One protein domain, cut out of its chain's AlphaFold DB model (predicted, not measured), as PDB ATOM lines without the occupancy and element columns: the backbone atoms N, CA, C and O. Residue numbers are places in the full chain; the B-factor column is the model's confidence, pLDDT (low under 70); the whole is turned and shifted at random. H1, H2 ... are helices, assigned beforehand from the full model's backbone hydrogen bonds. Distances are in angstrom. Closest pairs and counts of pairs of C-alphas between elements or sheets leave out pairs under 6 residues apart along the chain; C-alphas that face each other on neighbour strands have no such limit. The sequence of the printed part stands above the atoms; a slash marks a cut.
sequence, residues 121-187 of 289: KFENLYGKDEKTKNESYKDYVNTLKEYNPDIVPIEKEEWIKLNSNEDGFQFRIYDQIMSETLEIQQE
ATOM      1  N   LYS A 121     229.488  76.169 140.285       68.88
ATOM      2  CA  LYS A 121     228.981  77.366 140.960       68.88
ATOM      3  C   LYS A 121     229.733  77.559 142.271       68.88
ATOM      4  O   LYS A 121     229.741  76.655 143.105       68.88
ATOM      5  N   PHE A 122     230.328  78.730 142.450       78.38
ATOM      6  CA  PHE A 122     230.973  79.117 143.704       78.38
ATOM      7  C   PHE A 122     229.968  79.737 144.668       78.38
ATOM      8  O   PHE A 122     228.895  80.164 144.258       78.38
ATOM      9  N   GLU A 123     230.288  79.761 145.960       79.94
ATOM     10  CA  GLU A 123     229.399  80.322 146.980       79.94
ATOM     11  C   GLU A 123     229.108  81.814 146.727       79.94
ATOM     12  O   GLU A 123     230.011  82.574 146.383       79.94
ATOM     13  N   ASN A 124     227.855  82.248 146.928       86.06
ATOM     14  CA  ASN A 124     227.526  83.678 146.927       86.06
ATOM     15  C   ASN A 124     228.124  84.335 148.184       86.06
ATOM     16  O   ASN A 124     227.875  83.895 149.310       86.06
ATOM     17  N   LEU A 125     228.891  85.403 147.980       89.75
ATOM     18  CA  LEU A 125     229.662  86.099 149.004       89.75
ATOM     19  C   LEU A 125     228.934  87.299 149.624       89.75
ATOM     20  O   LEU A 125     229.489  87.951 150.517       89.75
ATOM     21  N   TYR A 126     227.702  87.594 149.198       89.69
ATOM     22  CA  TYR A 126     226.908  88.674 149.778       89.69
ATOM     23  C   TYR A 126     226.708  88.467 151.287       89.69
ATOM     24  O   TYR A 126     226.244  87.421 151.747       89.69
ATOM     25  N   GLY A 127     227.103  89.469 152.075       87.56
ATOM     26  CA  GLY A 127     227.026  89.429 153.539       87.56
ATOM     27  C   GLY A 127     227.974  88.432 154.222       87.56
ATOM     28  O   GLY A 127     227.863  88.238 155.432       87.56
ATOM     29  N   LYS A 128     228.901  87.796 153.489       90.88
ATOM     30  CA  LYS A 128     229.875  86.848 154.051       90.88
ATOM     31  C   LYS A 128     231.091  87.559 154.644       90.88
ATOM     32  O   LYS A 128     231.494  88.635 154.192       90.88
ATOM     33  N   ASP A 129     231.685  86.931 155.654       94.25
ATOM     34  CA  ASP A 129     232.892  87.416 156.314       94.25
ATOM     35  C   ASP A 129     234.156  87.202 155.457       94.25
ATOM     36  O   ASP A 129     234.173  86.436 154.491       94.25
ATOM     37  N   GLU A 130     235.240  87.886 155.827       92.81
ATOM     38  CA  GLU A 130     236.498  87.878 155.072       92.81
ATOM     39  C   GLU A 130     237.165  86.495 155.024       92.81
ATOM     40  O   GLU A 130     237.822  86.155 154.041       92.81
ATOM     41  N   LYS A 131     236.995  85.658 156.056       94.69
ATOM     42  CA  LYS A 131     237.559  84.305 156.051       94.69
ATOM     43  C   LYS A 131     236.858  83.449 154.996       94.69
ATOM     44  O   LYS A 131     237.546  82.837 154.183       94.69
ATOM     45  N   THR A 132     235.527  83.481 154.955       92.25
ATOM     46  CA  THR A 132     234.735  82.765 153.942       92.25
ATOM     47  C   THR A 132     235.099  83.225 152.527       92.25
ATOM     48  O   THR A 132     235.367  82.402 151.656       92.25
ATOM     49  N   LYS A 133     235.229  84.539 152.299       92.88
ATOM     50  CA  LYS A 133     235.658  85.090 150.998       92.88
ATOM     51  C   LYS A 133     237.039  84.586 150.563       92.88
ATOM     52  O   LYS A 133     237.228  84.223 149.403       92.88
ATOM     53  N   ASN A 134     237.996  84.535 151.492       93.06
ATOM     54  CA  ASN A 134     239.342  84.019 151.237       93.06
ATOM     55  C   ASN A 134     239.349  82.528 150.874       93.06
ATOM     56  O   ASN A 134     240.119  82.111 150.009       93.06
ATOM     57  N   GLU A 135     238.533  81.723 151.552       94.31
ATOM     58  CA  GLU A 135     238.424  80.285 151.293       94.31
ATOM     59  C   GLU A 135     237.755  80.018 149.939       94.31
ATOM     60  O   GLU A 135     238.305  79.264 149.135       94.31
ATOM     61  N   SER A 136     236.659  80.715 149.631       91.62
ATOM     62  CA  SER A 136     235.964  80.593 148.345       91.62
ATOM     63  C   SER A 136     236.831  81.025 147.161       91.62
ATOM     64  O   SER A 136     236.827  80.355 146.131       91.62
ATOM     65  N   TYR A 137     237.635  82.087 147.305       94.38
ATOM     66  CA  TYR A 137     238.569  82.493 146.249       94.38
ATOM     67  C   TYR A 137     239.661  81.442 146.003       94.38
ATOM     68  O   TYR A 137     239.992  81.147 144.858       94.38
ATOM     69  N   LYS A 138     240.197  80.821 147.064       94.19
ATOM     70  CA  LYS A 138     241.159  79.716 146.913       94.19
ATOM     71  C   LYS A 138     240.544  78.523 146.185       94.19
ATOM     72  O   LYS A 138     241.215  77.937 145.341       94.19
ATOM     73  N   ASP A 139     239.296  78.168 146.497       91.31
ATOM     74  CA  ASP A 139     238.590  77.088 145.797       91.31
ATOM     75  C   ASP A 139     238.399  77.411 144.309       91.31
ATOM     76  O   ASP A 139     238.643  76.557 143.454       91.31
ATOM     77  N   TYR A 140     238.056  78.659 143.984       90.69
ATOM     78  CA  TYR A 140     237.990  79.138 142.604       90.69
ATOM     79  C   TYR A 140     239.327  79.009 141.871       90.69
ATOM     80  O   TYR A 140     239.373  78.355 140.830       90.69
ATOM     81  N   VAL A 141     240.420  79.539 142.430       89.81
ATOM     82  CA  VAL A 141     241.750  79.460 141.802       89.81
ATOM     83  C   VAL A 141     242.177  78.006 141.597       89.81
ATOM     84  O   VAL A 141     242.665  77.655 140.525       89.81
ATOM     85  N   ASN A 142     241.966  77.145 142.595       90.38
ATOM     86  CA  ASN A 142     242.312  75.728 142.490       90.38
ATOM     87  C   ASN A 142     241.499  75.026 141.394       90.38
ATOM     88  O   ASN A 142     242.085  74.347 140.556       90.38
ATOM     89  N   THR A 143     240.178  75.236 141.362       80.94
ATOM     90  CA  THR A 143     239.285  74.655 140.340       80.94
ATOM     91  C   THR A 143     239.674  75.142 138.937       80.94
ATOM     92  O   THR A 143     239.714  74.368 137.983       80.94
ATOM     93  N   LEU A 144     240.011  76.426 138.810       78.19
ATOM     94  CA  LEU A 144     240.416  77.044 137.552       78.19
ATOM     95  C   LEU A 144     241.736  76.455 137.031       78.19
ATOM     96  O   LEU A 144     241.833  76.112 135.854       78.19
ATOM     97  N   LYS A 145     242.728  76.279 137.912       82.44
ATOM     98  CA  LYS A 145     244.021  75.665 137.573       82.44
ATOM     99  C   LYS A 145     243.929  74.162 137.317       82.44
ATOM    100  O   LYS A 145     244.742  73.638 136.560       82.44
ATOM    101  N   GLU A 146     242.955  73.478 137.914       78.12
ATOM    102  CA  GLU A 146     242.640  72.083 137.600       78.12
ATOM    103  C   GLU A 146     242.089  71.942 136.173       78.12
ATOM    104  O   GLU A 146     242.510  71.049 135.440       78.12
ATOM    105  N   TYR A 147     241.213  72.861 135.753       68.81
ATOM    106  CA  TYR A 147     240.690  72.911 134.386       68.81
ATOM    107  C   TYR A 147     241.764  73.306 133.359       68.81
ATOM    108  O   TYR A 147     241.953  72.620 132.351       68.81
ATOM    109  N   ASN A 148     242.464  74.416 133.602       65.69
ATOM    110  CA  ASN A 148     243.521  74.915 132.734       65.69
ATOM    111  C   ASN A 148     244.642  75.563 133.573       65.69
ATOM    112  O   ASN A 148     244.455  76.657 134.107       65.69
ATOM    113  N   PRO A 149     245.831  74.939 133.673       74.75
ATOM    114  CA  PRO A 149     246.950  75.485 134.443       74.75
ATOM    115  C   PRO A 149     247.436  76.859 133.967       74.75
ATOM    116  O   PRO A 149     247.975  77.627 134.770       74.75
ATOM    117  N   ASP A 150     247.231  77.180 132.691       73.38
ATOM    118  CA  ASP A 150     247.784  78.374 132.048       73.38
ATOM    119  C   ASP A 150     246.845  79.583 132.120       73.38
ATOM    120  O   ASP A 150     247.288  80.715 131.939       73.38
ATOM    121  N   ILE A 151     245.565  79.374 132.446       70.00
ATOM    122  CA  ILE A 151     244.591  80.469 132.523       70.00
ATOM    123  C   ILE A 151     244.907  81.372 133.722       70.00
ATOM    124  O   ILE A 151     245.236  80.892 134.817       70.00
ATOM    125  N   VAL A 152     244.858  82.686 133.529       82.62
ATOM    126  CA  VAL A 152     245.168  83.648 134.592       82.62
ATOM    127  C   VAL A 152     243.913  83.841 135.445       82.62
ATOM    128  O   VAL A 152     242.871  84.189 134.900       82.62
ATOM    129  N   PRO A 153     243.942  83.586 136.765       85.06
ATOM    130  CA  PRO A 153     242.779  83.844 137.606       85.06
ATOM    131  C   PRO A 153     242.450  85.333 137.655       85.06
ATOM    132  O   PRO A 153     243.358  86.162 137.684       85.06
ATOM    133  N   ILE A 154     241.161  85.660 137.750       85.81
ATOM    134  CA  ILE A 154     240.723  87.029 138.031       85.81
ATOM    135  C   ILE A 154     241.300  87.457 139.383       85.81
ATOM    136  O   ILE A 154     241.328  86.669 140.340       85.81
ATOM    137  N   GLU A 155     241.750  88.707 139.465       90.62
ATOM    138  CA  GLU A 155     242.264  89.288 140.702       90.62
ATOM    139  C   GLU A 155     241.233  89.175 141.831       90.62
ATOM    140  O   GLU A 155     240.020  89.313 141.639       90.62
ATOM    141  N   LYS A 156     241.715  88.881 143.039       92.19
ATOM    142  CA  LYS A 156     240.875  88.456 144.165       92.19
ATOM    143  C   LYS A 156     239.754  89.439 144.482       92.19
ATOM    144  O   LYS A 156     238.608  89.038 144.691       92.19
ATOM    145  N   GLU A 157     240.085  90.718 144.548       90.81
ATOM    146  CA  GLU A 157     239.154  91.786 144.894       90.81
ATOM    147  C   GLU A 157     238.045  91.924 143.843       90.81
ATOM    148  O   GLU A 157     236.881  92.148 144.186       90.81
ATOM    149  N   GLU A 158     238.392  91.737 142.571       88.69
ATOM    150  CA  GLU A 158     237.457  91.787 141.451       88.69
ATOM    151  C   GLU A 158     236.538  90.563 141.435       88.69
ATOM    152  O   GLU A 158     235.316  90.709 141.363       88.69
ATOM    153  N   TRP A 159     237.092  89.365 141.621       90.56
ATOM    154  CA  TRP A 159     236.298  88.141 141.704       90.56
ATOM    155  C   TRP A 159     235.312  88.166 142.882       90.56
ATOM    156  O   TRP A 159     234.148  87.783 142.734       90.56
ATOM    157  N   ILE A 160     235.739  88.671 144.050       90.50
ATOM    158  CA  ILE A 160     234.856  88.843 145.214       90.50
ATOM    159  C   ILE A 160     233.718  89.807 144.883       90.50
ATOM    160  O   ILE A 160     232.575  89.534 145.250       90.50
ATOM    161  N   LYS A 161     234.002  90.915 144.192       88.56
ATOM    162  CA  LYS A 161     232.985  91.894 143.792       88.56
ATOM    163  C   LYS A 161     231.936  91.264 142.876       88.56
ATOM    164  O   LYS A 161     230.749  91.436 143.134       88.56
ATOM    165  N   LEU A 162     232.361  90.494 141.872       84.19
ATOM    166  CA  LEU A 162     231.469  89.797 140.934       84.19
ATOM    167  C   LEU A 162     230.561  88.762 141.619       84.19
ATOM    168  O   LEU A 162     229.446  88.527 141.161       84.19
ATOM    169  N   ASN A 163     231.021  88.169 142.723       85.06
ATOM    170  CA  ASN A 163     230.299  87.138 143.477       85.06
ATOM    171  C   ASN A 163     229.623  87.650 144.759       85.06
ATOM    172  O   ASN A 163     229.127  86.843 145.542       85.06
ATOM    173  N   SER A 164     229.611  88.962 145.011       88.25
ATOM    174  CA  SER A 164     228.983  89.563 146.201       88.25
ATOM    175  C   SER A 164     227.650  90.247 145.884       88.25
ATOM    176  O   SER A 164     227.277  91.200 146.566       88.25
ATOM    177  N   ASN A 165     226.934  89.795 144.852       79.62
ATOM    178  CA  ASN A 165     225.681  90.418 144.434       79.62
ATOM    179  C   ASN A 165     224.481  89.950 145.280       79.62
ATOM    180  O   ASN A 165     224.339  88.772 145.626       79.62
ATOM    181  N   GLU A 166     223.579  90.891 145.574       80.31
ATOM    182  CA  GLU A 166     222.329  90.650 146.318       80.31
ATOM    183  C   GLU A 166     221.360  89.713 145.591       80.31
ATOM    184  O   GLU A 166     220.560  89.027 146.224       80.31
ATOM    185  N   ASP A 167     221.446  89.662 144.263       76.56
ATOM    186  CA  ASP A 167     220.568  88.883 143.389       76.56
ATOM    187  C   ASP A 167     220.895  87.381 143.351       76.56
ATOM    188  O   ASP A 167     220.152  86.598 142.756       76.56
ATOM    189  N   GLY A 168     221.983  86.952 143.999       71.50
ATOM    190  CA  GLY A 168     222.401  85.553 143.984       71.50
ATOM    191  C   GLY A 168     223.246  85.151 142.782       71.50
ATOM    192  O   GLY A 168     223.517  83.958 142.629       71.50
ATOM    193  N   PHE A 169     223.658  86.096 141.933       72.00
ATOM    194  CA  PHE A 169     224.537  85.807 140.809       72.00
ATOM    195  C   PHE A 169     225.900  85.282 141.288       72.00
ATOM    196  O   PHE A 169     226.492  85.791 142.239       72.00
ATOM    197  N   GLN A 170     226.384  84.235 140.618       75.81
ATOM    198  CA  GLN A 170     227.639  83.548 140.918       75.81
ATOM    199  C   GLN A 170     228.427  83.425 139.623       75.81
ATOM    200  O   GLN A 170     227.984  82.737 138.697       75.81
ATOM    201  N   PHE A 171     229.574  84.091 139.589       70.88
ATOM    202  CA  PHE A 171     230.486  84.121 138.460       70.88
ATOM    203  C   PHE A 171     231.257  82.797 138.384       70.88
ATOM    204  O   PHE A 171     231.916  82.381 139.342       70.88
ATOM    205  N   ARG A 172     231.137  82.108 137.251       73.31
ATOM    206  CA  ARG A 172     231.675  80.762 137.011       73.31
ATOM    207  C   ARG A 172     232.959  80.837 136.197       73.31
ATOM    208  O   ARG A 172     233.251  81.838 135.553       73.31
ATOM    209  N   ILE A 173     233.682  79.720 136.146       66.31
ATOM    210  CA  ILE A 173     234.826  79.563 135.237       66.31
ATOM    211  C   ILE A 173     234.377  79.733 133.776       66.31
ATOM    212  O   ILE A 173     235.074  80.367 132.990       66.31
ATOM    213  N   TYR A 174     233.180  79.247 133.428       59.41
ATOM    214  CA  TYR A 174     232.554  79.501 132.126       59.41
ATOM    215  C   TYR A 174     232.479  80.992 131.771       59.41
ATOM    216  O   TYR A 174     232.829  81.365 130.655       59.41
ATOM    217  N   ASP A 175     232.045  81.834 132.711       60.28
ATOM    218  CA  ASP A 175     231.822  83.260 132.452       60.28
ATOM    219  C   ASP A 175     233.149  83.975 132.143       60.28
ATOM    220  O   ASP A 175     233.192  84.810 131.244       60.28
ATOM    221  N   GLN A 176     234.241  83.568 132.804       66.06
ATOM    222  CA  GLN A 176     235.598  84.038 132.506       66.06
ATOM    223  C   GLN A 176     236.095  83.586 131.131       66.06
ATOM    224  O   GLN A 176     236.620  84.381 130.359       66.06
ATOM    225  N   ILE A 177     235.934  82.300 130.808       58.25
ATOM    226  CA  ILE A 177     236.366  81.770 129.509       58.25
ATOM    227  C   ILE A 177     235.627  82.502 128.392       58.25
ATOM    228  O   ILE A 177     236.227  82.858 127.383       58.25
ATOM    229  N   MET A 178     234.329  82.750 128.569       52.84
ATOM    230  CA  MET A 178     233.537  83.481 127.589       52.84
ATOM    231  C   MET A 178     233.927  84.955 127.502       52.84
ATOM    232  O   MET A 178     233.937  85.476 126.391       52.84
ATOM    233  N   SER A 179     234.277  85.623 128.609       58.72
ATOM    234  CA  SER A 179     234.766  87.008 128.561       58.72
ATOM    235  C   SER A 179     236.116  87.112 127.851       58.72
ATOM    236  O   SER A 179     236.253  87.946 126.963       58.72
ATOM    237  N   GLU A 180     237.058  86.207 128.135       54.78
ATOM    238  CA  GLU A 180     238.344  86.123 127.426       54.78
ATOM    239  C   GLU A 180     238.144  85.753 125.947       54.78
ATOM    240  O   GLU A 180     238.797  86.305 125.072       54.78
ATOM    241  N   THR A 181     237.197  84.863 125.627       43.72
ATOM    242  CA  THR A 181     236.884  84.488 124.234       43.72
ATOM    243  C   THR A 181     236.235  85.639 123.468       43.72
ATOM    244  O   THR A 181     236.469  85.774 122.273       43.72
ATOM    245  N   LEU A 182     235.431  86.478 124.127       37.59
ATOM    246  CA  LEU A 182     234.839  87.677 123.529       37.59
ATOM    247  C   LEU A 182     235.880  88.788 123.327       37.59
ATOM    248  O   LEU A 182     235.856  89.440 122.284       37.59
ATOM    249  N   GLU A 183     236.822  88.960 124.259       45.41
ATOM    250  CA  GLU A 183     237.983  89.851 124.101       45.41
ATOM    251  C   GLU A 183     238.907  89.360 122.974       45.41
ATOM    252  O   GLU A 183     239.254  90.132 122.083       45.41
ATOM    253  N   ILE A 184     239.192  88.054 122.912       40.34
ATOM    254  CA  ILE A 184     239.959  87.433 121.825       40.34
ATOM    255  C   ILE A 184     239.205  87.524 120.493       40.34
ATOM    256  O   ILE A 184     239.844  87.761 119.477       40.34
ATOM    257  N   GLN A 185     237.875  87.375 120.447       33.06
ATOM    258  CA  GLN A 185     237.069  87.568 119.225       33.06
ATOM    259  C   GLN A 185     237.057  89.028 118.754       33.06
ATOM    260  O   GLN A 185     236.983  89.277 117.551       33.06
ATOM    261  N   GLN A 186     237.164  89.989 119.674       37.34
ATOM    262  CA  GLN A 186     237.377  91.395 119.331       37.34
ATOM    263  C   GLN A 186     238.807  91.670 118.848       37.34
ATOM    264  O   GLN A 186     238.971  92.491 117.950       37.34
ATOM    265  N   GLU A 187     239.814  90.948 119.344       35.94
ATOM    266  CA  GLU A 187     241.199  91.027 118.847       35.94
ATOM    267  C   GLU A 187     241.442  90.226 117.547       35.94
ATOM    268  O   GLU A 187     242.273  90.609 116.726       35.94
TER     269      GLU A 187
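AT A GLANCE: This is residues 121 to 187 of the 289 residues of an uncharacterized protein of Finegoldia magna (UniProt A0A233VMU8). What is the shape? Short helix H2 crosses the long helix H1 at residues 133 to 137, and H3 starts near H1's Leu 144 and sticks out with residues 181 to 187. How is it built? The 67 printed residues, all helix in class, include H1, H2 and H3 in that order. The whole is compact, with a 12.3 A radius of gyration of the C-alphas, and only just elongated, spanning 38 by 25 by 18 A.

HOW THE PARTS SIT: What meets first? H1, residues 130 to 147, touches H2, residues 156 to 162, with residues 133 to 137 alone, about perpendicular at 86 degrees; closest are C-alphas 137 and 156, 6.7 A. And H3? H3, residues 173 to 187, is close to but not clearly touching H1, the same way at a steep tilt of 63 degrees; closest are C-alphas 144 and 173, 6.6 A. H2 and H3 are apart. In H1, H2 and H3 every O i to N i+4 pair is within hydrogen-bond range.

IN THESE COORDINATES: Where does H1 begin? C-alpha 130 is at (236.498, 87.878, 155.072); H1 measures 25.9 A, H2 10.0 A, from first to last C-alpha. Where does H3 end? After 21.0 A, C-alpha 187 is at (241.199, 91.027, 118.847).

THE WHOLE: How large? The farthest C-alphas, 129 and 187, are 38.5 A apart. Any cut? The printed part has no cut; both links are short. Where is confidence low? pLDDT is under 70 at residues 121, 147 to 148 and 173 to 187.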